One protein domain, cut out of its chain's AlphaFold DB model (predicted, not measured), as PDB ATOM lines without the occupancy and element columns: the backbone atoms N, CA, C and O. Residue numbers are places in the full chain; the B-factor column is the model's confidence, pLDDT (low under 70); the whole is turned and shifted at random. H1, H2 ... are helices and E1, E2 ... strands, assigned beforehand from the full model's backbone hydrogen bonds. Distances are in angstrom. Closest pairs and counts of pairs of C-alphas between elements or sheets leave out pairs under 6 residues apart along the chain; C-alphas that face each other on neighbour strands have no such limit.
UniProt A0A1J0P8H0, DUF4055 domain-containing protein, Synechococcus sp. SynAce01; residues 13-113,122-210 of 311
ATOM      1  N   SER A  13     -15.095  41.423 -41.138       66.44
ATOM      2  CA  SER A  13     -15.279  40.288 -42.046       66.44
ATOM      3  C   SER A  13     -16.137  39.174 -41.441       66.44
ATOM      4  O   SER A  13     -16.949  38.593 -42.150       66.44
ATOM      5  N   LEU A  14     -16.002  38.910 -40.140       65.19
ATOM      6  CA  LEU A  14     -16.720  37.852 -39.427       65.19
ATOM      7  C   LEU A  14     -18.130  38.313 -39.032       65.19
ATOM      8  O   LEU A  14     -19.077  37.544 -39.144       65.19
ATOM      9  N   LEU A  15     -18.297  39.600 -38.696       69.12
ATOM     10  CA  LEU A  15     -19.615  40.213 -38.469       69.12
ATOM     11  C   LEU A  15     -20.555  40.071 -39.678       69.12
ATOM     12  O   LEU A  15     -21.761  39.924 -39.504       69.12
ATOM     13  N   ARG A  16     -20.009  40.079 -40.903       66.44
ATOM     14  CA  ARG A  16     -20.776  39.906 -42.152       66.44
ATOM     15  C   ARG A  16     -21.245  38.469 -42.408       66.44
ATOM     16  O   ARG A  16     -22.091  38.269 -43.274       66.44
ATOM     17  N   VAL A  17     -20.694  37.491 -41.692       67.69
ATOM     18  CA  VAL A  17     -20.968  36.052 -41.866       67.69
ATOM     19  C   VAL A  17     -21.400  35.429 -40.533       67.69
ATOM     20  O   VAL A  17     -21.203  34.246 -40.289       67.69
ATOM     21  N   LEU A  18     -21.954  36.240 -39.624       75.00
ATOM     22  CA  LEU A  18     -22.459  35.752 -38.339       75.00
ATOM     23  C   LEU A  18     -23.645  34.804 -38.504       75.00
ATOM     24  O   LEU A  18     -23.770  33.869 -37.718       75.00
ATOM     25  N   GLY A  19     -24.477  35.062 -39.511       73.19
ATOM     26  CA  GLY A  19     -25.504  34.141 -39.972       73.19
ATOM     27  C   GLY A  19     -24.986  33.310 -41.133       73.19
ATOM     28  O   GLY A  19     -24.265  33.828 -41.988       73.19
ATOM     29  N   ASP A  20     -25.383  32.039 -41.155       81.25
ATOM     30  CA  ASP A  20     -25.005  31.052 -42.168       81.25
ATOM     31  C   ASP A  20     -23.526  30.618 -42.127       81.25
ATOM     32  O   ASP A  20     -22.830  30.575 -43.143       81.25
ATOM     33  N   VAL A  21     -23.018  30.288 -40.933       85.25
ATOM     34  CA  VAL A  21     -21.618  29.843 -40.779       85.25
ATOM     35  C   VAL A  21     -21.351  28.462 -41.375       85.25
ATOM     36  O   VAL A  21     -20.208  28.148 -41.697       85.25
ATOM     37  N   ASP A  22     -22.383  27.635 -41.510       82.31
ATOM     38  CA  ASP A  22     -22.321  26.252 -41.988       82.31
ATOM     39  C   ASP A  22     -22.804  26.084 -43.441       82.31
ATOM     40  O   ASP A  22     -22.726  24.984 -43.991       82.31
ATOM     41  N   GLY A  23     -23.266  27.157 -44.093       79.12
ATOM     42  CA  GLY A  23     -23.892  27.105 -45.420       79.12
ATOM     43  C   GLY A  23     -25.350  26.624 -45.406       79.12
ATOM     44  O   GLY A  23     -25.897  26.305 -46.469       79.12
ATOM     45  N   HIS A  24     -25.969  26.500 -44.226       76.50
ATOM     46  CA  HIS A  24     -27.361  26.087 -44.027       76.50
ATOM     47  C   HIS A  24     -28.203  27.083 -43.211       76.50
ATOM     48  O   HIS A  24     -29.335  26.773 -42.840       76.50
ATOM     49  N   GLY A  25     -27.694  28.290 -42.980       77.19
ATOM     50  CA  GLY A  25     -28.388  29.370 -42.285       77.19
ATOM     51  C   GLY A  25     -28.181  29.375 -40.772       77.19
ATOM     52  O   GLY A  25     -28.871  30.124 -40.084       77.19
ATOM     53  N   THR A  26     -27.256  28.574 -40.234       81.25
ATOM     54  CA  THR A  26     -27.012  28.542 -38.787       81.25
ATOM     55  C   THR A  26     -26.204  29.760 -38.349       81.25
ATOM     56  O   THR A  26     -25.147  30.055 -38.906       81.25
ATOM     57  N   ASP A  27     -26.676  30.458 -37.318       85.00
ATOM     58  CA  ASP A  27     -25.920  31.539 -36.682       85.00
ATOM     59  C   ASP A  27     -24.737  30.993 -35.872       85.00
ATOM     60  O   ASP A  27     -24.842  29.959 -35.207       85.00
ATOM     61  N   LEU A  28     -23.627  31.736 -35.824       84.44
ATOM     62  CA  LEU A  28     -22.427  31.350 -35.073       84.44
ATOM     63  C   LEU A  28     -22.724  31.044 -33.596       84.44
ATOM     64  O   LEU A  28     -22.189  30.092 -33.033       84.44
ATOM     65  N   SER A  29     -23.584  31.839 -32.954       82.25
ATOM     66  CA  SER A  29     -23.959  31.631 -31.552       82.25
ATOM     67  C   SER A  29     -24.710  30.315 -31.349       82.25
ATOM     68  O   SER A  29     -24.437  29.604 -30.384       82.25
ATOM     69  N   VAL A  30     -25.612  29.965 -32.273       83.69
ATOM     70  CA  VAL A  30     -26.338  28.687 -32.245       83.69
ATOM     71  C   VAL A  30     -25.368  27.537 -32.495       83.69
ATOM     72  O   VAL A  30     -25.378  26.560 -31.751       83.69
ATOM     73  N   PHE A  31     -24.473  27.681 -33.471       86.19
ATOM     74  CA  PHE A  31     -23.431  26.699 -33.766       86.19
ATOM     75  C   PHE A  31     -22.565  26.389 -32.534       86.19
ATOM     76  O   PHE A  31     -22.406  25.227 -32.153       86.19
ATOM     77  N   LEU A  32     -22.050  27.423 -31.859       87.75
ATOM     78  CA  LEU A  32     -21.223  27.265 -30.656       87.75
ATOM     79  C   LEU A  32     -22.018  26.732 -29.459       87.75
ATOM     80  O   LEU A  32     -21.477  25.974 -28.657       87.75
ATOM     81  N   PHE A  33     -23.299  27.083 -29.347       85.50
ATOM     82  CA  PHE A  33     -24.181  26.515 -28.331       85.50
ATOM     83  C   PHE A  33     -24.381  25.006 -28.533       85.50
ATOM     84  O   PHE A  33     -24.272  24.239 -27.578       85.50
ATOM     85  N   VAL A  34     -24.610  24.555 -29.770       85.56
ATOM     86  CA  VAL A  34     -24.712  23.116 -30.072       85.56
ATOM     87  C   VAL A  34     -23.381  22.412 -29.800       85.56
ATOM     88  O   VAL A  34     -23.384  21.319 -29.232       85.56
ATOM     89  N   ALA A  35     -22.247  23.042 -30.118       88.38
ATOM     90  CA  ALA A  35     -20.931  22.510 -29.768       88.38
ATOM     91  C   ALA A  35     -20.766  22.347 -28.246       88.38
ATOM     92  O   ALA A  35     -20.360  21.280 -27.793       88.38
ATOM     93  N   ASP A  36     -21.150  23.350 -27.446       86.25
ATOM     94  CA  ASP A  36     -21.148  23.252 -25.979       86.25
ATOM     95  C   ASP A  36     -22.002  22.062 -25.495       86.25
ATOM     96  O   ASP A  36     -21.551  21.288 -24.651       86.25
ATOM     97  N   LEU A  37     -23.203  21.865 -26.055       84.19
ATOM     98  CA  LEU A  37     -24.065  20.730 -25.702       84.19
ATOM     99  C   LEU A  37     -23.428  19.375 -26.037       84.19
ATOM    100  O   LEU A  37     -23.525  18.444 -25.236       84.19
ATOM    101  N   LEU A  38     -22.771  19.257 -27.194       84.44
ATOM    102  CA  LEU A  38     -22.062  18.034 -27.576       84.44
ATOM    103  C   LEU A  38     -20.879  17.758 -26.652       84.44
ATOM    104  O   LEU A  38     -20.678  16.612 -26.270       84.44
ATOM    105  N   VAL A  39     -20.141  18.786 -26.232       85.12
ATOM    106  CA  VAL A  39     -19.053  18.621 -25.259       85.12
ATOM    107  C   VAL A  39     -19.581  18.124 -23.916       85.12
ATOM    108  O   VAL A  39     -19.002  17.210 -23.335       85.12
ATOM    109  N   LEU A  40     -20.693  18.676 -23.424       81.06
ATOM    110  CA  LEU A  40     -21.288  18.219 -22.162       81.06
ATOM    111  C   LEU A  40     -21.809  16.780 -22.242       81.06
ATOM    112  O   LEU A  40     -21.741  16.043 -21.256       81.06
ATOM    113  N   ARG A  41     -22.373  16.407 -23.396       80.00
ATOM    114  CA  ARG A  41     -22.965  15.087 -23.623       80.00
ATOM    115  C   ARG A  41     -21.907  14.027 -23.900       80.00
ATOM    116  O   ARG A  41     -21.976  12.976 -23.291       80.00
ATOM    117  N   ASP A  42     -20.952  14.293 -24.786       79.69
ATOM    118  CA  ASP A  42     -20.045  13.286 -25.356       79.69
ATOM    119  C   ASP A  42     -18.575  13.475 -24.932       79.69
ATOM    120  O   ASP A  42     -17.693  12.779 -25.436       79.69
ATOM    121  N   GLY A  43     -18.286  14.450 -24.063       80.12
ATOM    122  CA  GLY A  43     -16.930  14.786 -23.606       80.12
ATOM    123  C   GLY A  43     -16.112  15.611 -24.606       80.12
ATOM    124  O   GLY A  43     -15.100  16.203 -24.239       80.12
ATOM    125  N   GLY A  44     -16.549  15.699 -25.863       88.12
ATOM    126  CA  GLY A  44     -15.909  16.514 -26.887       88.12
ATOM    127  C   GLY A  44     -16.591  16.407 -28.247       88.12
ATOM    128  O   GLY A  44     -17.395  15.507 -28.493       88.12
ATOM    129  N   CYS A  45     -16.259  17.323 -29.149       91.12
ATOM    130  CA  CYS A  45     -16.688  17.284 -30.544       91.12
ATOM    131  C   CYS A  45     -15.618  17.879 -31.460       91.12
ATOM    132  O   CYS A  45     -14.754  18.642 -31.025       91.12
ATOM    133  N   LEU A  46     -15.692  17.567 -32.749       92.94
ATOM    134  CA  LEU A  46     -14.771  18.109 -33.738       92.94
ATOM    135  C   LEU A  46     -15.385  19.343 -34.411       92.94
ATOM    136  O   LEU A  46     -16.479  19.276 -34.972       92.94
ATOM    137  N   LEU A  47     -14.656  20.456 -34.367       93.50
ATOM    138  CA  LEU A  47     -14.947  21.678 -35.115       93.50
ATOM    139  C   LEU A  47     -14.003  21.757 -36.306       93.50
ATOM    140  O   LEU A  47     -12.797  21.578 -36.147       93.50
ATOM    141  N   MET A  48     -14.519  22.034 -37.497       92.06
ATOM    142  CA  MET A  48     -13.702  22.057 -38.707       92.06
ATOM    143  C   MET A  48     -14.131  23.160 -39.662       92.06
ATOM    144  O   MET A  48     -15.312  23.474 -39.753       92.06
ATOM    145  N   VAL A  49     -13.177  23.717 -40.406       90.81
ATOM    146  CA  VAL A  49     -13.457  24.602 -41.539       90.81
ATOM    147  C   VAL A  49     -13.332  23.799 -42.829       90.81
ATOM    148  O   VAL A  49     -12.243  23.360 -43.197       90.81
ATOM    149  N   LEU A  50     -14.442  23.611 -43.532       87.56
ATOM    150  CA  LEU A  50     -14.438  23.011 -44.857       87.56
ATOM    151  C   LEU A  50     -14.064  24.057 -45.917       87.56
ATOM    152  O   LEU A  50     -14.507  25.209 -45.825       87.56
ATOM    153  N   PRO A  51     -13.280  23.670 -46.941       85.19
ATOM    154  CA  PRO A  51     -13.026  24.541 -48.075       85.19
ATOM    155  C   PRO A  51     -14.329  24.821 -48.851       85.19
ATOM    156  O   PRO A  51     -15.301  24.066 -48.724       85.19
ATOM    157  N   PRO A  52     -14.353  25.885 -49.675       85.38
ATOM    158  CA  PRO A  52     -15.456  26.143 -50.593       85.38
ATOM    159  C   PRO A  52     -15.760  24.934 -51.484       85.38
ATOM    160  O   PRO A  52     -14.849  24.249 -51.959       85.38
ATOM    161  N   GLU A  53     -17.045  24.703 -51.736       80.44
ATOM    162  CA  GLU A  53     -17.524  23.683 -52.674       80.44
ATOM    163  C   GLU A  53     -17.305  24.126 -54.120       80.44
ATOM    164  O   GLU A  53     -16.850  23.342 -54.956       80.44
ATOM    165  N   HIS A  54     -17.596  25.396 -54.407       83.12
ATOM    166  CA  HIS A  54     -17.410  25.969 -55.732       83.12
ATOM    167  C   HIS A  54     -15.998  26.522 -55.906       83.12
ATOM    168  O   HIS A  54     -15.475  27.269 -55.075       83.12
ATOM    169  N   ARG A  55     -15.387  26.174 -57.041       79.62
ATOM    170  CA  ARG A  55     -14.124  26.759 -57.498       79.62
ATOM    171  C   ARG A  55     -14.394  27.667 -58.677       79.62
ATOM    172  O   ARG A  55     -15.058  27.267 -59.629       79.62
ATOM    173  N   TRP A  56     -13.814  28.856 -58.625       84.19
ATOM    174  CA  TRP A  56     -13.949  29.845 -59.681       84.19
ATOM    175  C   TRP A  56     -12.666  29.951 -60.501       84.19
ATOM    176  O   TRP A  56     -11.577  29.812 -59.937       84.19
ATOM    177  N   PRO A  57     -12.767  30.224 -61.815       84.44
ATOM    178  CA  PRO A  57     -11.599  30.381 -62.682       84.44
ATOM    179  C   PRO A  57     -10.688  31.539 -62.261       84.44
ATOM    180  O   PRO A  57      -9.486  31.511 -62.504       84.44
ATOM    181  N   SER A  58     -11.263  32.571 -61.641       89.62
ATOM    182  CA  SER A  58     -10.523  33.701 -61.094       89.62
ATOM    183  C   SER A  58     -11.181  34.227 -59.823       89.62
ATOM    184  O   SER A  58     -12.363  33.995 -59.564       89.62
ATOM    185  N   GLU A  59     -10.401  34.981 -59.053       86.75
ATOM    186  CA  GLU A  59     -10.862  35.626 -57.826       86.75
ATOM    187  C   GLU A  59     -11.980  36.646 -58.085       86.75
ATOM    188  O   GLU A  59     -12.902  36.750 -57.286       86.75
ATOM    189  N   GLY A  60     -11.955  37.339 -59.231       88.81
ATOM    190  CA  GLY A  60     -13.029  38.256 -59.632       88.81
ATOM    191  C   GLY A  60     -14.377  37.544 -59.737       88.81
ATOM    192  O   GLY A  60     -15.323  37.932 -59.064       88.81
ATOM    193  N   HIS A  61     -14.428  36.418 -60.459       90.31
ATOM    194  CA  HIS A  61     -15.655  35.623 -60.568       90.31
ATOM    195  C   HIS A  61     -16.127  35.083 -59.210       90.31
ATOM    196  O   HIS A  61     -17.327  35.010 -58.964       90.31
ATOM    197  N   ARG A  62     -15.196  34.732 -58.310       88.38
ATOM    198  CA  ARG A  62     -15.532  34.306 -56.943       88.38
ATOM    199  C   ARG A  62     -16.206  35.430 -56.160       88.38
ATOM    200  O   ARG A  62     -17.194  35.188 -55.472       88.38
ATOM    201  N   LEU A  63     -15.666  36.644 -56.238       87.31
ATOM    202  CA  LEU A  63     -16.217  37.810 -55.548       87.31
ATOM    203  C   LEU A  63     -17.574  38.215 -56.126       87.31
ATOM    204  O   LEU A  63     -18.482  38.499 -55.347       87.31
ATOM    205  N   ASP A  64     -17.737  38.160 -57.449       90.12
ATOM    206  CA  ASP A  64     -19.015  38.419 -58.119       90.12
ATOM    207  C   ASP A  64     -20.076  37.392 -57.705       90.12
ATOM    208  O   ASP A  64     -21.208  37.757 -57.391       90.12
ATOM    209  N   ALA A  65     -19.705  36.111 -57.616       87.62
ATOM    210  CA  ALA A  65     -20.595  35.058 -57.141       87.62
ATOM    211  C   ALA A  65     -21.006  35.265 -55.677       87.62
ATOM    212  O   ALA A  65     -22.183  35.150 -55.342       87.62
ATOM    213  N   ILE A  66     -20.064  35.638 -54.805       85.69
ATOM    214  CA  ILE A  66     -20.359  35.957 -53.400       85.69
ATOM    215  C   ILE A  66     -21.265  37.188 -53.300       85.69
ATOM    216  O   ILE A  66     -22.191  37.196 -52.490       85.69
ATOM    217  N   ALA A  67     -21.035  38.208 -54.130       85.44
ATOM    218  CA  ALA A  67     -21.894  39.387 -54.207       85.44
ATOM    219  C   ALA A  67     -23.307  39.034 -54.705       85.44
ATOM    220  O   ALA A  67     -24.282  39.605 -54.222       85.44
ATOM    221  N   ALA A  68     -23.423  38.050 -55.600       87.62
ATOM    222  CA  ALA A  68     -24.689  37.468 -56.043       87.62
ATOM    223  C   ALA A  68     -25.329  36.516 -55.009       87.62
ATOM    224  O   ALA A  68     -26.440  36.033 -55.226       87.62
ATOM    225  N   GLY A  69     -24.662  36.262 -53.880       82.88
ATOM    226  CA  GLY A  69     -25.172  35.443 -52.783       82.88
ATOM    227  C   GLY A  69     -24.775  33.965 -52.828       82.88
ATOM    228  O   GLY A  69     -25.346  33.181 -52.071       82.88
ATOM    229  N   ASP A  70     -23.809  33.558 -53.657       85.31
ATOM    230  CA  ASP A  70     -23.309  32.180 -53.668       85.31
ATOM    231  C   ASP A  70     -22.514  31.856 -52.394       85.31
ATOM    232  O   ASP A  70     -21.338  32.199 -52.237       85.31
ATOM    233  N   ARG A  71     -23.168  31.141 -51.476       81.25
ATOM    234  CA  ARG A  71     -22.586  30.705 -50.203       81.25
ATOM    235  C   ARG A  71     -21.664  29.499 -50.340       81.25
ATOM    236  O   ARG A  71     -20.767  29.342 -49.516       81.25
ATOM    237  N   ALA A  72     -21.800  28.692 -51.393       82.94
ATOM    238  CA  ALA A  72     -20.915  27.546 -51.628       82.94
ATOM    239  C   ALA A  72     -19.487  27.972 -52.024       82.94
ATOM    240  O   ALA A  72     -18.553  27.168 -51.979       82.94
ATOM    241  N   SER A  73     -19.308  29.253 -52.352       84.44
ATOM    242  CA  SER A  73     -18.018  29.907 -52.591       84.44
ATOM    243  C   SER A  73     -17.274  30.340 -51.322       84.44
ATOM    244  O   SER A  73     -16.123  30.788 -51.404       84.44
ATOM    245  N   LEU A  74     -17.915  30.239 -50.155       84.62
ATOM    246  CA  LEU A  74     -17.323  30.566 -48.861       84.62
ATOM    247  C   LEU A  74     -16.874  29.292 -48.127       84.62
ATOM    248  O   LEU A  74     -17.483  28.233 -48.288       84.62
ATOM    249  N   PRO A  75     -15.807  29.371 -47.311       86.06
ATOM    250  CA  PRO A  75     -15.497  28.311 -46.362       86.06
ATOM    251  C   PRO A  75     -16.611  28.214 -45.317       86.06
ATOM    252  O   PRO A  75     -17.218  29.224 -44.957       86.06
ATOM    253  N   ARG A  76     -16.864  27.004 -44.816       88.44
ATOM    254  CA  ARG A  76     -17.985  26.728 -43.903       88.44
ATOM    255  C   ARG A  76     -17.511  26.001 -42.661       88.44
ATOM    256  O   ARG A  76     -16.607  25.170 -42.735       88.44
ATOM    257  N   LEU A  77     -18.134  26.299 -41.533       90.50
ATOM    258  CA  LEU A  77     -17.935  25.569 -40.295       90.50
ATOM    259  C   LEU A  77     -18.735  24.269 -40.323       90.50
ATOM    260  O   LEU A  77     -19.925  24.253 -40.621       90.50
ATOM    261  N   LEU A  78     -18.066  23.180 -39.969       91.56
ATOM    262  CA  LEU A  78     -18.662  21.877 -39.757       91.56
ATOM    263  C   LEU A  78     -18.491  21.489 -38.289       91.56
ATOM    264  O   LEU A  78     -17.388  21.540 -37.741       91.56
ATOM    265  N   LEU A  79     -19.597  21.071 -37.681       91.38
ATOM    266  CA  LEU A  79     -19.635  20.459 -36.362       91.38
ATOM    267  C   LEU A  79     -19.840  18.954 -36.532       91.38
ATOM    268  O   LEU A  79     -20.869  18.530 -37.054       91.38
ATOM    269  N   VAL A  80     -18.872  18.153 -36.092       92.00
ATOM    270  CA  VAL A  80     -18.950  16.688 -36.143       92.00
ATOM    271  C   VAL A  80     -19.062  16.145 -34.714       92.00
ATOM    272  O   VAL A  80     -18.131  16.316 -33.917       92.00
ATOM    273  N   PRO A  81     -20.185  15.488 -34.359       89.56
ATOM    274  CA  PRO A  81     -20.322  14.794 -33.084       89.56
ATOM    275  C   PRO A  81     -19.265  13.703 -32.919       89.56
ATOM    276  O   PRO A  81     -18.864  13.062 -33.892       89.56
ATOM    277  N   ARG A  82     -18.869  13.416 -31.675       87.38
ATOM    278  CA  ARG A  82     -17.905  12.343 -31.378       87.38
ATOM    279  C   ARG A  82     -18.336  10.990 -31.953       87.38
ATOM    280  O   ARG A  82     -17.493  10.235 -32.410       87.38
ATOM    281  N   THR A  83     -19.638  10.704 -31.965       86.69
ATOM    282  CA  THR A  83     -20.213   9.460 -32.509       86.69
ATOM    283  C   THR A  83     -20.061   9.300 -34.018       86.69
ATOM    284  O   THR A  83     -20.209   8.188 -34.526       86.69
ATOM    285  N   ASP A  84     -19.815  10.394 -34.735       91.00
ATOM    286  CA  ASP A  84     -19.713  10.414 -36.195       91.00
ATOM    287  C   ASP A  84     -18.285  10.659 -36.687       91.00
ATOM    288  O   ASP A  84     -18.022  10.531 -37.883       91.00
ATOM    289  N   LEU A  85     -17.354  10.941 -35.772       92.50
ATOM    290  CA  LEU A  85     -15.921  10.872 -36.017       92.50
ATOM    291  C   LEU A  85     -15.481   9.404 -35.930       92.50
ATOM    292  O   LEU A  85     -15.494   8.805 -34.860       92.50
ATOM    293  N   LEU A  86     -15.133   8.815 -37.072       92.25
ATOM    294  CA  LEU A  86     -14.933   7.369 -37.199       92.25
ATOM    295  C   LEU A  86     -13.491   6.952 -36.944       92.25
ATOM    296  O   LEU A  86     -13.257   5.922 -36.321       92.25
ATOM    297  N   ASP A  87     -12.547   7.724 -37.472       91.81
ATOM    298  CA  ASP A  87     -11.126   7.413 -37.382       91.81
ATOM    299  C   ASP A  87     -10.287   8.683 -37.555       91.81
ATOM    300  O   ASP A  87     -10.702   9.643 -38.219       91.81
ATOM    301  N   TRP A  88      -9.098   8.698 -36.964       92.06
ATOM    302  CA  TRP A  88      -8.136   9.777 -37.120       92.06
ATOM    303  C   TRP A  88      -6.706   9.268 -36.999       92.06
ATOM    304  O   TRP A  88      -6.381   8.407 -36.188       92.06
ATOM    305  N   ALA A  89      -5.822   9.866 -37.790       89.94
ATOM    306  CA  ALA A  89      -4.407   9.553 -37.778       89.94
ATOM    307  C   ALA A  89      -3.631  10.727 -37.183       89.94
ATOM    308  O   ALA A  89      -3.696  11.858 -37.679       89.94
ATOM    309  N   GLN A  90      -2.868  10.452 -36.128       88.12
ATOM    310  CA  GLN A  90      -1.966  11.408 -35.496       88.12
ATOM    311  C   GLN A  90      -0.538  10.863 -35.525       88.12
ATOM    312  O   GLN A  90      -0.340   9.679 -35.258       88.12
ATOM    313  N   PRO A  91       0.468  11.698 -35.837       83.50
ATOM    314  CA  PRO A  91       1.857  11.249 -35.817       83.50
ATOM    315  C   PRO A  91       2.350  11.002 -34.381       83.50
ATOM    316  O   PRO A  91       3.220  10.167 -34.161       83.50
ATOM    317  N   ASN A  92       1.789  11.710 -33.397       83.19
ATOM    318  CA  ASN A  92       1.976  11.454 -31.972       83.19
ATOM    319  C   ASN A  92       0.732  11.937 -31.184       83.19
ATOM    320  O   ASN A  92      -0.044  12.727 -31.724       83.19
ATOM    321  N   PRO A  93       0.532  11.511 -29.920       77.81
ATOM    322  CA  PRO A  93      -0.684  11.819 -29.153       77.81
ATOM    323  C   PRO A  93      -0.949  13.310 -28.888       77.81
ATOM    324  O   PRO A  93      -2.084  13.683 -28.607       77.81
ATOM    325  N   GLN A  94       0.080  14.161 -28.950       77.31
ATOM    326  CA  GLN A  94      -0.043  15.607 -28.720       77.31
ATOM    327  C   GLN A  94      -0.063  16.429 -30.015       77.31
ATOM    328  O   GLN A  94      -0.291  17.636 -29.983       77.31
ATOM    329  N   ALA A  95       0.172  15.798 -31.164       81.25
ATOM    330  CA  ALA A  95       0.218  16.461 -32.452       81.25
ATOM    331  C   ALA A  95      -1.179  16.602 -33.054       81.25
ATOM    332  O   ALA A  95      -2.088  15.804 -32.810       81.25
ATOM    333  N   ALA A  96      -1.320  17.606 -33.917       82.75
ATOM    334  CA  ALA A  96      -2.507  17.756 -34.738       82.75
ATOM    335  C   ALA A  96      -2.711  16.515 -35.632       82.75
ATOM    336  O   ALA A  96      -1.731  15.910 -36.091       82.75
ATOM    337  N   PRO A  97      -3.967  16.126 -35.901       89.19
ATOM    338  CA  PRO A  97      -4.251  15.040 -36.824       89.19
ATOM    339  C   PRO A  97      -3.788  15.395 -38.239       89.19
ATOM    340  O   PRO A  97      -3.890  16.543 -38.678       89.19
ATOM    341  N   HIS A  98      -3.313  14.386 -38.963       91.50
ATOM    342  CA  HIS A  98      -2.971  14.492 -40.383       91.50
ATOM    343  C   HIS A  98      -3.963  13.752 -41.287       91.50
ATOM    344  O   HIS A  98      -3.962  13.969 -42.497       91.50
ATOM    345  N   GLY A  99      -4.842  12.925 -40.714       93.31
ATOM    346  CA  GLY A  99      -5.943  12.281 -41.419       93.31
ATOM    347  C   GLY A  99      -7.180  12.178 -40.535       93.31
ATOM    348  O   GLY A  99      -7.053  11.956 -39.333       93.31
ATOM    349  N   LEU A 100      -8.362  12.354 -41.122       95.12
ATOM    350  CA  LEU A 100      -9.653  12.292 -40.438       95.12
ATOM    351  C   LEU A 100     -10.680  11.576 -41.312       95.12
ATOM    352  O   LEU A 100     -10.775  11.860 -42.508       95.12
ATOM    353  N   TRP A 101     -11.480  10.717 -40.689       95.56
ATOM    354  CA  TRP A 101     -12.671  10.111 -41.263       95.56
ATOM    355  C   TRP A 101     -13.885  10.457 -40.422       95.56
ATOM    356  O   TRP A 101     -13.901  10.223 -39.215       95.56
ATOM    357  N   TRP A 102     -14.931  10.949 -41.066       95.12
ATOM    358  CA  TRP A 102     -16.213  11.165 -40.410       95.12
ATOM    359  C   TRP A 102     -17.358  10.759 -41.323       95.12
ATOM    360  O   TRP A 102     -17.174  10.564 -42.528       95.12
ATOM    361  N   ARG A 103     -18.548  10.624 -40.750       94.06
ATOM    362  CA  ARG A 103     -19.778  10.391 -41.506       94.06
ATOM    363  C   ARG A 103     -20.769  11.529 -41.320       94.06
ATOM    364  O   ARG A 103     -20.768  12.211 -40.302       94.06
ATOM    365  N   GLN A 104     -21.631  11.702 -42.308       90.62
ATOM    366  CA  GLN A 104     -22.731  12.653 -42.294       90.62
ATOM    367  C   GLN A 104     -24.011  11.943 -42.733       90.62
ATOM    368  O   GLN A 104     -24.030  11.291 -43.779       90.62
ATOM    369  N   ASP A 105     -25.074  12.048 -41.933       87.44
ATOM    370  CA  ASP A 105     -26.370  11.454 -42.277       87.44
ATOM    371  C   ASP A 105     -26.992  12.241 -43.438       87.44
ATOM    372  O   ASP A 105     -27.268  13.442 -43.323       87.44
ATOM    373  N   ARG A 106     -27.229  11.571 -44.570       82.50
ATOM    374  CA  ARG A 106     -27.827  12.198 -45.760       82.50
ATOM    375  C   ARG A 106     -29.284  12.572 -45.537       82.50
ATOM    376  O   ARG A 106     -29.787  13.466 -46.211       82.50
ATOM    377  N   ARG A 107     -29.948  11.905 -44.595       76.88
ATOM    378  CA  ARG A 107     -31.370  12.089 -44.284       76.88
ATOM    379  C   ARG A 107     -31.612  13.323 -43.418       76.88
ATOM    380  O   ARG A 107     -32.762  13.719 -43.258       76.88
ATOM    381  N   ARG A 108     -30.535  13.921 -42.877       73.62
ATOM    382  CA  ARG A 108     -30.547  15.125 -42.030       73.62
ATOM    383  C   ARG A 108     -31.650  15.054 -40.965       73.62
ATOM    384  O   ARG A 108     -32.554  15.891 -40.972       73.62
ATOM    385  N   PRO A 109     -31.621  14.034 -40.088       66.94
ATOM    386  CA  PRO A 109     -32.648  13.886 -39.077       66.94
ATOM    387  C   PRO A 109     -32.666  15.127 -38.182       66.94
ATOM    388  O   PRO A 109     -31.646  15.511 -37.607       66.94
ATOM    389  N   VAL A 110     -33.834  15.738 -38.037       64.38
ATOM    390  CA  VAL A 110     -34.070  16.726 -36.992       64.38
ATOM    391  C   VAL A 110     -34.182  15.939 -35.692       64.38
ATOM    392  O   VAL A 110     -35.075  15.099 -35.542       64.38
ATOM    393  N   THR A 111     -33.239  16.148 -34.770       53.56
ATOM    394  CA  THR A 111     -33.213  15.413 -33.504       53.56
ATOM    395  C   THR A 111     -34.536  15.643 -32.762       53.56
ATOM    396  O   THR A 111     -34.862  16.788 -32.438       53.56
ATOM    397  N   PRO A 112     -35.322  14.596 -32.479       48.84
ATOM    398  CA  PRO A 112     -36.631  14.755 -31.863       48.84
ATOM    399  C   PRO A 112     -36.497  15.054 -30.373       48.84
ATOM    400  O   PRO A 112     -35.618  14.541 -29.678       48.84
ATOM    401  N   ARG A 113     -37.432  15.857 -29.866       42.59
ATOM    402  CA  ARG A 113     -37.617  16.133 -28.440       42.59
ATOM    403  C   ARG A 113     -38.171  14.888 -27.734       42.59
ATOM    404  O   ARG A 113     -39.383  14.735 -27.702       42.59
ATOM    405  N   PHE A 122     -36.398   9.406 -34.954       62.59
ATOM    406  CA  PHE A 122     -35.749  10.340 -35.886       62.59
ATOM    407  C   PHE A 122     -36.769  10.894 -36.890       62.59
ATOM    408  O   PHE A 122     -37.472  10.115 -37.523       62.59
ATOM    409  N   ILE A 123     -36.880  12.215 -37.024       68.25
ATOM    410  CA  ILE A 123     -37.789  12.844 -37.989       68.25
ATOM    411  C   ILE A 123     -36.929  13.393 -39.122       68.25
ATOM    412  O   ILE A 123     -35.968  14.117 -38.870       68.25
ATOM    413  N   GLY A 124     -37.226  13.012 -40.360       68.62
ATOM    414  CA  GLY A 124     -36.541  13.550 -41.531       68.62
ATOM    415  C   GLY A 124     -36.907  15.010 -41.768       68.62
ATOM    416  O   GLY A 124     -37.874  15.515 -41.199       68.62
ATOM    417  N   ALA A 125     -36.164  15.683 -42.645       68.81
ATOM    418  CA  ALA A 125     -36.485  17.056 -43.046       68.81
ATOM    419  C   ALA A 125     -37.944  17.208 -43.536       68.81
ATOM    420  O   ALA A 125     -38.565  18.243 -43.321       68.81
ATOM    421  N   ASP A 126     -38.511  16.141 -44.100       73.00
ATOM    422  CA  ASP A 126     -39.875  16.093 -44.632       73.00
ATOM    423  C   ASP A 126     -40.957  15.878 -43.551       73.00
ATOM    424  O   ASP A 126     -42.129  15.688 -43.871       73.00
ATOM    425  N   GLY A 127     -40.586  15.841 -42.266       70.12
ATOM    426  CA  GLY A 127     -41.513  15.616 -41.149       70.12
ATOM    427  C   GLY A 127     -41.905  14.151 -40.922       70.12
ATOM    428  O   GLY A 127     -42.596  13.841 -39.952       70.12
ATOM    429  N   ASN A 128     -41.437  13.235 -41.771       76.62
ATOM    430  CA  ASN A 128     -41.708  11.805 -41.652       76.62
ATOM    431  C   ASN A 128     -40.749  11.111 -40.685       76.62
ATOM    432  O   ASN A 128     -39.566  11.445 -40.601       76.62
ATOM    433  N   GLN A 129     -41.249  10.084 -39.998       75.06
ATOM    434  CA  GLN A 129     -40.425   9.250 -39.135       75.06
ATOM    435  C   GLN A 129     -39.427   8.433 -39.969       75.06
ATOM    436  O   GLN A 129     -39.800   7.657 -40.849       75.06
ATOM    437  N   LEU A 130     -38.147   8.583 -39.657       71.38
ATOM    438  CA  LEU A 130     -37.045   7.822 -40.216       71.38
ATOM    439  C   LEU A 130     -36.854   6.518 -39.443       71.38
ATOM    440  O   LEU A 130     -36.954   6.459 -38.214       71.38
ATOM    441  N   GLN A 131     -36.537   5.462 -40.187       75.69
ATOM    442  CA  GLN A 131     -36.065   4.207 -39.615       75.69
ATOM    443  C   GLN A 131     -34.601   4.327 -39.161       75.69
ATOM    444  O   GLN A 131     -33.895   5.291 -39.488       75.69
ATOM    445  N   SER A 132     -34.131   3.322 -38.419       74.69
ATOM    446  CA  SER A 132     -32.722   3.193 -38.038       74.69
ATOM    447  C   SER A 132     -31.808   3.342 -39.253       74.69
ATOM    448  O   SER A 132     -32.070   2.768 -40.308       74.69
ATOM    449  N   ALA A 133     -30.745   4.132 -39.097       77.88
ATOM    450  CA  ALA A 133     -29.804   4.422 -40.173       77.88
ATOM    451  C   ALA A 133     -29.127   3.151 -40.690       77.88
ATOM    452  O   ALA A 133     -28.527   2.409 -39.909       77.88
ATOM    453  N   GLN A 134     -29.173   2.932 -42.000       85.06
ATOM    454  CA  GLN A 134     -28.369   1.912 -42.670       85.06
ATOM    455  C   GLN A 134     -27.040   2.510 -43.143       85.06
ATOM    456  O   GLN A 134     -26.927   3.721 -43.297       85.06
ATOM    457  N   LEU A 135     -26.024   1.680 -43.414       85.56
ATOM    458  CA  LEU A 135     -24.716   2.158 -43.897       85.56
ATOM    459  C   LEU A 135     -24.823   3.014 -45.172       85.56
ATOM    460  O   LEU A 135     -24.081   3.979 -45.327       85.56
ATOM    461  N   SER A 136     -25.767   2.699 -46.059       86.69
ATOM    462  CA  SER A 136     -26.024   3.447 -47.297       86.69
ATOM    463  C   SER A 136     -26.637   4.835 -47.084       86.69
ATOM    464  O   SER A 136     -26.592   5.661 -47.998       86.69
ATOM    465  N   ASP A 137     -27.191   5.108 -45.899       88.50
ATOM    466  CA  ASP A 137     -27.794   6.404 -45.560       88.50
ATOM    467  C   ASP A 137     -26.741   7.465 -45.203       88.50
ATOM    468  O   ASP A 137     -27.048   8.655 -45.111       88.50
ATOM    469  N   TRP A 138     -25.487   7.048 -45.017       92.00
ATOM    470  CA  TRP A 138     -24.386   7.915 -44.627       92.00
ATOM    471  C   TRP A 138     -23.515   8.286 -45.822       92.00
ATOM    472  O   TRP A 138     -23.190   7.457 -46.676       92.00
ATOM    473  N   THR A 139     -23.068   9.536 -45.836       94.31
ATOM    474  CA  THR A 139     -21.902   9.943 -46.617       94.31
ATOM    475  C   THR A 139     -20.680   9.871 -45.719       94.31
ATOM    476  O   THR A 139     -20.672  10.444 -44.633       94.31
ATOM    477  N   TYR A 140     -19.642   9.182 -46.172       95.50
ATOM    478  CA  TYR A 140     -18.367   9.086 -45.474       95.50
ATOM    479  C   TYR A 140     -17.399  10.070 -46.098       95.50
ATOM    480  O   TYR A 140     -17.239  10.107 -47.315       95.50
ATOM    481  N   HIS A 141     -16.730  10.856 -45.277       94.94
ATOM    482  CA  HIS A 141     -15.783  11.853 -45.729       94.94
ATOM    483  C   HIS A 141     -14.409  11.560 -45.160       94.94
ATOM    484  O   HIS A 141     -14.268  11.055 -44.044       94.94
ATOM    485  N   ARG A 142     -13.395  11.903 -45.948       94.94
ATOM    486  CA  ARG A 142     -11.998  11.792 -45.569       94.94
ATOM    487  C   ARG A 142     -11.280  13.096 -45.844       94.94
ATOM    488  O   ARG A 142     -11.349  13.609 -46.962       94.94
ATOM    489  N   LEU A 143     -10.526  13.560 -44.857       94.00
ATOM    490  CA  LEU A 143      -9.480  14.559 -45.037       94.00
ATOM    491  C   LEU A 143      -8.127  13.922 -44.787       94.00
ATOM    492  O   LEU A 143      -7.957  13.194 -43.814       94.00
ATOM    493  N   LEU A 144      -7.171  14.200 -45.664       93.75
ATOM    494  CA  LEU A 144      -5.813  13.691 -45.545       93.75
ATOM    495  C   LEU A 144      -4.817  14.764 -45.980       93.75
ATOM    496  O   LEU A 144      -4.910  15.285 -47.094       93.75
ATOM    497  N   LEU A 145      -3.856  15.065 -45.110       93.06
ATOM    498  CA  LEU A 145      -2.689  15.865 -45.459       93.06
ATOM    499  C   LEU A 145      -1.721  15.024 -46.281       93.06
ATOM    500  O   LEU A 145      -1.325  13.926 -45.896       93.06
ATOM    501  N   THR A 146      -1.333  15.577 -47.418       90.25
ATOM    502  CA  THR A 146      -0.333  15.035 -48.334       90.25
ATOM    503  C   THR A 146       0.771  16.080 -48.522       90.25
ATOM    504  O   THR A 146       0.559  17.249 -48.179       90.25
ATOM    505  N   PRO A 147       1.941  15.714 -49.074       88.75
ATOM    506  CA  PRO A 147       2.991  16.687 -49.388       88.75
ATOM    507  C   PRO A 147       2.498  17.841 -50.278       88.75
ATOM    508  O   PRO A 147       2.922  18.981 -50.102       88.75
ATOM    509  N   ASP A 148       1.540  17.561 -51.163       90.31
ATOM    510  CA  ASP A 148       0.966  18.527 -52.108       90.31
ATOM    511  C   ASP A 148      -0.137  19.412 -51.492       90.31
ATOM    512  O   ASP A 148      -0.617  20.363 -52.118       90.31
ATOM    513  N   GLY A 149      -0.546  19.128 -50.251       91.12
ATOM    514  CA  GLY A 149      -1.585  19.851 -49.517       91.12
ATOM    515  C   GLY A 149      -2.674  18.939 -48.957       91.12
ATOM    516  O   GLY A 149      -2.503  17.727 -48.808       91.12
ATOM    517  N   MET A 150      -3.825  19.523 -48.633       92.69
ATOM    518  CA  MET A 150      -4.949  18.798 -48.043       92.69
ATOM    519  C   MET A 150      -5.853  18.214 -49.131       92.69
ATOM    520  O   MET A 150      -6.358  18.943 -49.985       92.69
ATOM    521  N   THR A 151      -6.106  16.910 -49.066       92.88
ATOM    522  CA  THR A 151      -7.045  16.207 -49.947       92.88
ATOM    523  C   THR A 151      -8.342  15.895 -49.215       92.88
ATOM    524  O   THR A 151      -8.324  15.374 -48.099       92.88
ATOM    525  N   GLN A 152      -9.470  16.202 -49.852       92.06
ATOM    526  CA  GLN A 152     -10.810  15.875 -49.379       92.06
ATOM    527  C   GLN A 152     -11.466  14.891 -50.339       92.06
ATOM    528  O   GLN A 152     -11.512  15.133 -51.542       92.06
ATOM    529  N   ALA A 153     -11.998  13.793 -49.815       93.56
ATOM    530  CA  ALA A 153     -12.742  12.812 -50.595       93.56
ATOM    531  C   ALA A 153     -14.029  12.420 -49.870       93.56
ATOM    532  O   ALA A 153     -14.078  12.399 -48.641       93.56
ATOM    533  N   SER A 154     -15.053  12.087 -50.647       94.62
ATOM    534  CA  SER A 154     -16.348  11.631 -50.152       94.62
ATOM    535  C   SER A 154     -16.640  10.246 -50.714       94.62
ATOM    536  O   SER A 154     -16.247   9.934 -51.837       94.62
ATOM    537  N   PHE A 155     -17.332   9.413 -49.946       95.62
ATOM    538  CA  PHE A 155     -17.634   8.029 -50.280       95.62
ATOM    539  C   PHE A 155     -19.063   7.677 -49.863       95.62
ATOM    540  O   PHE A 155     -19.558   8.144 -48.838       95.62
ATOM    541  N   ALA A 156     -19.706   6.811 -50.639       94.62
ATOM    542  CA  ALA A 156     -20.933   6.122 -50.261       94.62
ATOM    543  C   ALA A 156     -20.632   4.649 -49.980       94.62
ATOM    544  O   ALA A 156     -19.798   4.038 -50.655       94.62
ATOM    545  N   ALA A 157     -21.333   4.065 -49.011       92.81
ATOM    546  CA  ALA A 157     -21.330   2.622 -48.818       92.81
ATOM    547  C   ALA A 157     -22.335   1.980 -49.784       92.81
ATOM    548  O   ALA A 157     -23.540   2.209 -49.683       92.81
ATOM    549  N   VAL A 158     -21.837   1.174 -50.720       92.94
ATOM    550  CA  VAL A 158     -22.661   0.465 -51.707       92.94
ATOM    551  C   VAL A 158     -22.668  -1.023 -51.380       92.94
ATOM    552  O   VAL A 158     -21.583  -1.591 -51.231       92.94
ATOM    553  N   PRO A 159     -23.840  -1.676 -51.291       92.19
ATOM    554  CA  PRO A 159     -23.912  -3.116 -51.087       92.19
ATOM    555  C   PRO A 159     -23.093  -3.871 -52.141       92.19
ATOM    556  O   PRO A 159     -23.261  -3.676 -53.345       92.19
ATOM    557  N   SER A 160     -22.187  -4.729 -51.687       91.50
ATOM    558  CA  SER A 160     -21.323  -5.549 -52.527       91.50
ATOM    559  C   SER A 160     -21.168  -6.930 -51.892       91.50
ATOM    560  O   SER A 160     -20.492  -7.052 -50.870       91.50
ATOM    561  N   PRO A 161     -21.714  -7.998 -52.502       90.19
ATOM    562  CA  PRO A 161     -21.615  -9.356 -51.961       90.19
ATOM    563  C   PRO A 161     -20.193  -9.938 -52.029       90.19
ATOM    564  O   PRO A 161     -19.955 -11.034 -51.537       90.19
ATOM    565  N   ARG A 162     -19.250  -9.238 -52.676       90.19
ATOM    566  CA  ARG A 162     -17.852  -9.668 -52.827       90.19
ATOM    567  C   ARG A 162     -16.949  -9.200 -51.688       90.19
ATOM    568  O   ARG A 162     -15.862  -9.740 -51.533       90.19
ATOM    569  N   GLU A 163     -17.377  -8.191 -50.936       89.81
ATOM    570  CA  GLU A 163     -16.608  -7.651 -49.816       89.81
ATOM    571  C   GLU A 163     -16.983  -8.391 -48.525       89.81
ATOM    572  O   GLU A 163     -18.166  -8.672 -48.315       89.81
ATOM    573  N   PRO A 164     -16.032  -8.659 -47.615       85.12
ATOM    574  CA  PRO A 164     -16.303  -9.380 -46.367       85.12
ATOM    575  C   PRO A 164     -17.319  -8.663 -45.463       85.12
ATOM    576  O   PRO A 164     -18.022  -9.309 -44.693       85.12
ATOM    577  N   GLY A 165     -17.429  -7.335 -45.577       82.31
ATOM    578  CA  GLY A 165     -18.421  -6.530 -44.861       82.31
ATOM    579  C   GLY A 165     -19.755  -6.359 -45.595       82.31
ATOM    580  O   GLY A 165     -20.602  -5.616 -45.114       82.31
ATOM    581  N   GLY A 166     -19.937  -6.963 -46.775       89.75
ATOM    582  CA  GLY A 166     -21.142  -6.806 -47.598       89.75
ATOM    583  C   GLY A 166     -21.308  -5.423 -48.240       89.75
ATOM    584  O   GLY A 166     -22.290  -5.193 -48.942       89.75
ATOM    585  N   PHE A 167     -20.361  -4.505 -48.032       91.12
ATOM    586  CA  PHE A 167     -20.363  -3.151 -48.578       91.12
ATOM    587  C   PHE A 167     -18.993  -2.795 -49.147       91.12
ATOM    588  O   PHE A 167     -17.957  -3.170 -48.603       91.12
ATOM    589  N   ARG A 168     -19.004  -2.011 -50.222       92.75
ATOM    590  CA  ARG A 168     -17.831  -1.400 -50.842       92.75
ATOM    591  C   ARG A 168     -17.934   0.118 -50.726       92.75
ATOM    592  O   ARG A 168     -18.998   0.685 -50.969       92.75
ATOM    593  N   ALA A 169     -16.819   0.781 -50.434       92.19
ATOM    594  CA  ALA A 169     -16.732   2.234 -50.534       92.19
ATOM    595  C   ALA A 169     -16.688   2.665 -52.012       92.19
ATOM    596  O   ALA A 169     -15.764   2.309 -52.750       92.19
ATOM    597  N   GLN A 170     -17.682   3.437 -52.447       94.50
ATOM    598  CA  GLN A 170     -17.724   4.064 -53.766       94.50
ATOM    599  C   GLN A 170     -17.390   5.557 -53.637       94.50
ATOM    600  O   GLN A 170     -18.110   6.259 -52.928       94.50
ATOM    601  N   PRO A 171     -16.345   6.068 -54.311       94.62
ATOM    602  CA  PRO A 171     -16.053   7.499 -54.329       94.62
ATOM    603  C   PRO A 171     -17.215   8.310 -54.914       94.62
ATOM    604  O   PRO A 171     -17.746   7.982 -55.976       94.62
ATOM    605  N   LEU A 172     -17.587   9.385 -54.225       91.50
ATOM    606  CA  LEU A 172     -18.581  10.360 -54.654       91.50
ATOM    607  C   LEU A 172     -17.853  11.551 -55.278       91.50
ATOM    608  O   LEU A 172     -17.494  12.509 -54.595       91.50
ATOM    609  N   GLY A 173     -17.615  11.462 -56.584       87.75
ATOM    610  CA  GLY A 173     -16.930  12.499 -57.351       87.75
ATOM    611  C   GLY A 173     -15.407  12.476 -57.211       87.75
ATOM    612  O   GLY A 173     -14.801  11.492 -56.779       87.75
ATOM    613  N   THR A 174     -14.779  13.567 -57.643       87.88
ATOM    614  CA  THR A 174     -13.322  13.723 -57.646       87.88
ATOM    615  C   THR A 174     -12.841  14.267 -56.306       87.88
ATOM    616  O   THR A 174     -13.440  15.186 -55.750       87.88
ATOM    617  N   ALA A 175     -11.730  13.728 -55.801       88.94
ATOM    618  CA  ALA A 175     -11.102  14.257 -54.599       88.94
ATOM    619  C   ALA A 175     -10.646  15.710 -54.816       88.94
ATOM    620  O   ALA A 175      -9.999  16.036 -55.814       88.94
ATOM    621  N   LEU A 176     -10.967  16.583 -53.866       88.12
ATOM    622  CA  LEU A 176     -10.609  17.993 -53.903       88.12
ATOM    623  C   LEU A 176      -9.239  18.191 -53.253       88.12
ATOM    624  O   LEU A 176      -9.077  17.956 -52.057       88.12
ATOM    625  N   LEU A 177      -8.261  18.659 -54.029       89.38
ATOM    626  CA  LEU A 177      -6.953  19.074 -53.519       89.38
ATOM    627  C   LEU A 177      -6.965  20.570 -53.212       89.38
ATOM    628  O   LEU A 177      -7.188  21.386 -54.113       89.38
ATOM    629  N   SER A 178      -6.715  20.926 -51.959       87.69
ATOM    630  CA  SER A 178      -6.504  22.302 -51.514       87.69
ATOM    631  C   SER A 178      -5.003  22.527 -51.319       87.69
ATOM    632  O   SER A 178      -4.462  22.164 -50.266       87.69
ATOM    633  N   PRO A 179      -4.304  23.075 -52.334       81.88
ATOM    634  CA  PRO A 179      -2.868  23.300 -52.240       81.88
ATOM    635  C   PRO A 179      -2.577  24.337 -51.148       81.88
ATOM    636  O   PRO A 179      -3.390  25.230 -50.910       81.88
ATOM    637  N   ARG A 180      -1.400  24.247 -50.516       84.50
ATOM    638  CA  ARG A 180      -0.914  25.141 -49.435       84.50
ATOM    639  C   ARG A 180      -1.545  24.949 -48.051       84.50
ATOM    640  O   ARG A 180      -1.107  25.590 -47.099       84.50
ATOM    641  N   LEU A 181      -2.536  24.068 -47.901       85.62
ATOM    642  CA  LEU A 181      -3.004  23.653 -46.578       85.62
ATOM    643  C   LEU A 181      -2.117  22.519 -46.054       85.62
ATOM    644  O   LEU A 181      -2.278  21.365 -46.446       85.62
ATOM    645  N   HIS A 182      -1.176  22.871 -45.175       86.00
ATOM    646  CA  HIS A 182      -0.223  21.943 -44.547       86.00
ATOM    647  C   HIS A 182      -0.638  21.497 -43.136       86.00
ATOM    648  O   HIS A 182       0.070  20.731 -42.492       86.00
ATOM    649  N   GLN A 183      -1.791  21.964 -42.663       88.38
ATOM    650  CA  GLN A 183      -2.411  21.549 -41.413       88.38
ATOM    651  C   GLN A 183      -3.907  21.366 -41.658       88.38
ATOM    652  O   GLN A 183      -4.508  22.134 -42.414       88.38
ATOM    653  N   LEU A 184      -4.512  20.350 -41.036       89.94
ATOM    654  CA  LEU A 184      -5.956  20.181 -41.105       89.94
ATOM    655  C   LEU A 184      -6.624  21.340 -40.355       89.94
ATOM    656  O   LEU A 184      -6.264  21.589 -39.202       89.94
ATOM    657  N   PRO A 185      -7.599  22.037 -40.965       89.81
ATOM    658  CA  PRO A 185      -8.325  23.130 -40.327       89.81
ATOM    659  C   PRO A 185      -9.390  22.569 -39.371       89.81
ATOM    660  O   PRO A 185     -10.584  22.813 -39.531       89.81
ATOM    661  N   ALA A 186      -8.954  21.750 -38.418       90.12
ATOM    662  CA  ALA A 186      -9.799  20.980 -37.526       90.12
ATOM    663  C   ALA A 186      -9.289  21.096 -36.087       90.12
ATOM    664  O   ALA A 186      -8.091  20.979 -35.826       90.12
ATOM    665  N   VAL A 187     -10.209  21.319 -35.155       90.12
ATOM    666  CA  VAL A 187      -9.935  21.505 -33.732       90.12
ATOM    667  C   VAL A 187     -10.834  20.573 -32.939       90.12
ATOM    668  O   VAL A 187     -12.048  20.534 -33.138       90.12
ATOM    669  N   TRP A 188     -10.226  19.830 -32.021       91.25
ATOM    670  CA  TRP A 188     -10.972  19.097 -31.013       91.25
ATOM    671  C   TRP A 188     -11.442  20.070 -29.934       91.25
ATOM    672  O   TRP A 188     -10.626  20.719 -29.283       91.25
ATOM    673  N   TYR A 189     -12.755  20.205 -29.785       89.81
ATOM    674  CA  TYR A 189     -13.367  21.056 -28.778       89.81
ATOM    675  C   TYR A 189     -13.800  20.195 -27.593       89.81
ATOM    676  O   TYR A 189     -14.624  19.296 -27.746       89.81
ATOM    677  N   ALA A 190     -13.224  20.473 -26.424       86.19
ATOM    678  CA  ALA A 190     -13.475  19.780 -25.164       86.19
ATOM    679  C   ALA A 190     -13.471  20.782 -23.996       86.19
ATOM    680  O   ALA A 190     -12.968  21.902 -24.120       86.19
ATOM    681  N   ALA A 191     -14.056  20.397 -22.862       76.69
ATOM    682  CA  ALA A 191     -14.228  21.279 -21.704       76.69
ATOM    683  C   ALA A 191     -12.999  21.361 -20.783       76.69
ATOM    684  O   ALA A 191     -12.834  22.346 -20.066       76.69
ATOM    685  N   ASP A 192     -12.177  20.322 -20.783       74.44
ATOM    686  CA  ASP A 192     -11.092  20.030 -19.840       74.44
ATOM    687  C   ASP A 192      -9.694  20.200 -20.459       74.44
ATOM    688  O   ASP A 192      -8.686  19.918 -19.817       74.44
ATOM    689  N   GLY A 193      -9.620  20.664 -21.710       71.75
ATOM    690  CA  GLY A 193      -8.362  20.754 -22.453       71.75
ATOM    691  C   GLY A 193      -7.809  19.392 -22.885       71.75
ATOM    692  O   GLY A 193      -6.617  19.300 -23.183       71.75
ATOM    693  N   ALA A 194      -8.646  18.347 -22.921       77.06
ATOM    694  CA  ALA A 194      -8.252  17.022 -23.377       77.06
ATOM    695  C   ALA A 194      -7.666  17.030 -24.800       77.06
ATOM    696  O   ALA A 194      -8.046  17.832 -25.662       77.06
ATOM    697  N   GLY A 195      -6.742  16.097 -25.049       79.81
ATOM    698  CA  GLY A 195      -6.142  15.897 -26.366       79.81
ATOM    699  C   GLY A 195      -7.164  15.466 -27.421       79.81
ATOM    700  O   GLY A 195      -8.308  15.128 -27.122       79.81
ATOM    701  N   PHE A 196      -6.755  15.456 -28.688       83.75
ATOM    702  CA  PHE A 196      -7.650  15.103 -29.793       83.75
ATOM    703  C   PHE A 196      -8.283  13.715 -29.596       83.75
ATOM    704  O   PHE A 196      -7.582  12.737 -29.337       83.75
ATOM    705  N   GLY A 197      -9.610  13.631 -29.712       79.00
ATOM    706  CA  GLY A 197     -10.354  12.383 -29.514       79.00
ATOM    707  C   GLY A 197     -10.382  11.887 -28.063       79.00
ATOM    708  O   GLY A 197     -10.990  10.856 -27.776       79.00
ATOM    709  N   GLN A 198      -9.783  12.614 -27.121       81.31
ATOM    710  CA  GLN A 198      -9.919  12.371 -25.687       81.31
ATOM    711  C   GLN A 198     -11.120  13.151 -25.141       81.31
ATOM    712  O   GLN A 198     -11.703  13.989 -25.825       81.31
ATOM    713  N   GLY A 199     -11.555  12.810 -23.941       72.75
ATOM    714  CA  GLY A 199     -12.707  13.426 -23.301       72.75
ATOM    715  C   GLY A 199     -13.366  12.432 -22.366       72.75
ATOM    716  O   GLY A 199     -13.426  11.234 -22.662       72.75
ATOM    717  N   ASP A 200     -13.815  12.940 -21.229       65.94
ATOM    718  CA  ASP A 200     -14.469  12.135 -20.213       65.94
ATOM    719  C   ASP A 200     -15.801  11.550 -20.703       65.94
ATOM    720  O   ASP A 200     -16.450  12.057 -21.620       65.94
ATOM    721  N   LEU A 201     -16.212  10.460 -20.052       62.47
ATOM    722  CA  LEU A 201     -17.496   9.803 -20.288       62.47
ATOM    723  C   LEU A 201     -18.673  10.795 -20.176       62.47
ATOM    724  O   LEU A 201     -18.590  11.774 -19.422       62.47
ATOM    725  N   PRO A 202     -19.796  10.517 -20.868       63.56
ATOM    726  CA  PRO A 202     -21.005  11.329 -20.794       63.56
ATOM    727  C   PRO A 202     -21.360  11.666 -19.341       63.56
ATOM    728  O   PRO A 202     -21.419  10.783 -18.488       63.56
ATOM    729  N   HIS A 203     -21.592  12.951 -19.062       62.97
ATOM    730  CA  HIS A 203     -21.945  13.508 -17.745       62.97
ATOM    731  C   HIS A 203     -20.850  13.535 -16.660       62.97
ATOM    732  O   HIS A 203     -21.025  14.257 -15.673       62.97
ATOM    733  N   LEU A 204     -19.707  12.858 -16.830       66.50
ATOM    734  CA  LEU A 204     -18.577  12.998 -15.899       66.50
ATOM    735  C   LEU A 204     -17.938  14.389 -16.021       66.50
ATOM    736  O   LEU A 204     -17.672  15.031 -15.007       66.50
ATOM    737  N   GLY A 205     -17.813  14.905 -17.248       64.81
ATOM    738  CA  GLY A 205     -17.360  16.277 -17.491       64.81
ATOM    739  C   GLY A 205     -18.272  17.324 -16.838       64.81
ATOM    740  O   GLY A 205     -17.782  18.287 -16.253       64.81
ATOM    741  N   LEU A 206     -19.594  17.101 -16.841       67.88
ATOM    742  CA  LEU A 206     -20.547  17.943 -16.104       67.88
ATOM    743  C   LEU A 206     -20.286  17.881 -14.598       67.88
ATOM    744  O   LEU A 206     -20.182  18.922 -13.955       67.88
ATOM    745  N   ALA A 207     -20.143  16.682 -14.029       73.06
ATOM    746  CA  ALA A 207     -19.837  16.526 -12.608       73.06
ATOM    747  C   ALA A 207     -18.514  17.217 -12.228       73.06
ATOM    748  O   ALA A 207     -18.448  17.901 -11.205       73.06
ATOM    749  N   HIS A 208     -17.488  17.105 -13.077       71.25
ATOM    750  CA  HIS A 208     -16.208  17.776 -12.884       71.25
ATOM    751  C   HIS A 208     -16.352  19.302 -12.947       71.25
ATOM    752  O   HIS A 208     -15.855  20.000 -12.067       71.25
ATOM    753  N   GLN A 209     -17.096  19.833 -13.921       72.88
ATOM    754  CA  GLN A 209     -17.398  21.264 -14.005       72.88
ATOM    755  C   GLN A 209     -18.161  21.767 -12.777       72.88
ATOM    756  O   GLN A 209     -17.817  22.822 -12.246       72.88
ATOM    757  N   TYR A 210     -19.153  21.014 -12.292       79.88
ATOM    758  CA  TYR A 210     -19.874  21.354 -11.065       79.88
ATOM    759  C   TYR A 210     -18.934  21.393  -9.860       79.88
ATOM    760  O   TYR A 210     -18.967  22.358  -9.096       79.88
TER     761      TYR A 210
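AT A GLANCE: This is residues 13 to 113 and 122 to 210 of the 311 residues of the protein "DUF4055 domain-containing protein" of Synechococcus sp. SynAce01 (UniProt A0A1J0P8H0). A strongly twisted, branched sheet of six strands, E3 to E8, stands over a small sheet, E2, E1 and E9, whose other face is covered by H1. The strands of the two sheets run crosswise and the sheets meet at few points, while H2 and H3 lie at opposite ends of the longest axis. The printed part has 190 residues, with three named helices and nine named strands in the order H1 E1 H2 E2 E3 E4 E5 E6 E7 E8 E9 H3. The small sheet's order is E2, E1, E9, and the neighbours in both sheets are antiparallel; the class is mixed, with under half of the residues in named elements. The whole is compact, with a radius of gyration of the C-alphas of 18.1 A and spans of 52 by 49 by 44 A.

HOW THE PARTS SIT: In the branched sheet E6, residues 149 to 159, has E5, residues 138 to 146, on one side, and E7, residues 167 to 171, and E8, residues 176 to 178, on the other. E5, E6 and E7 form a meander, each strand the antiparallel neighbour of the one before; N 142 and O 153 are 2.8 A apart, N 156 and O 170 2.8 A. For E6 and E8, N 152 and O 176 are 2.8 A apart. E4, residues 99 to 105, pairs with E5, with N 102 and O 141 3.1 A apart, and forms a hairpin with E3, residues 85 to 89, with N 101 and O 87 2.8 A apart. In the small sheet E1, residues 45 to 50, is the inner strand: N 48 and O 78 of E2, residues 76 to 81, are 2.9 A apart, and N 47 and O 187 of E9, residues 186 to 189, 2.9 A. The closest C-alphas of E2 and E4, Val 80 and Trp 102, are 7.5 A apart. H1, residues 28 to 42, is on this sheet at a height of 8.9 A, over E2 and E1, along the strands; its closest C-alpha pair with E2 is Leu 38 and Pro 81, 6.6 A. H3, residues 204 to 210, is close to H1 but not clearly touching, Leu 40 and Leu 206 having the closest C-alphas, 6.1 A. H2, residues 59 to 67, is apart from H1, H3 and E3 to E9. In H1, H2 and H3 every O i to N i+4 pair is within hydrogen-bond range.

IN THESE COORDINATES: E6 is 32.1 A long, E5 25.4 A, H1 20.6 A and E4 20.5 A. H1 begins at C-alpha 28, (-22.427, 31.350, -35.073), and H3 ends at C-alpha 210, (-19.874, 21.354, -11.065).

THE WHOLE: The C-alphas farthest apart, those of Pro 57 and Tyr 210, are 53.0 A apart. Residues 114 to 121 are cut out, with 9.6 A from C-alpha 113 to C-alpha 122. The link E9 to H3 is long. Residues 13 to 17, 109 to 113, 122 to 125 and 200 to 206 have pLDDT under 70.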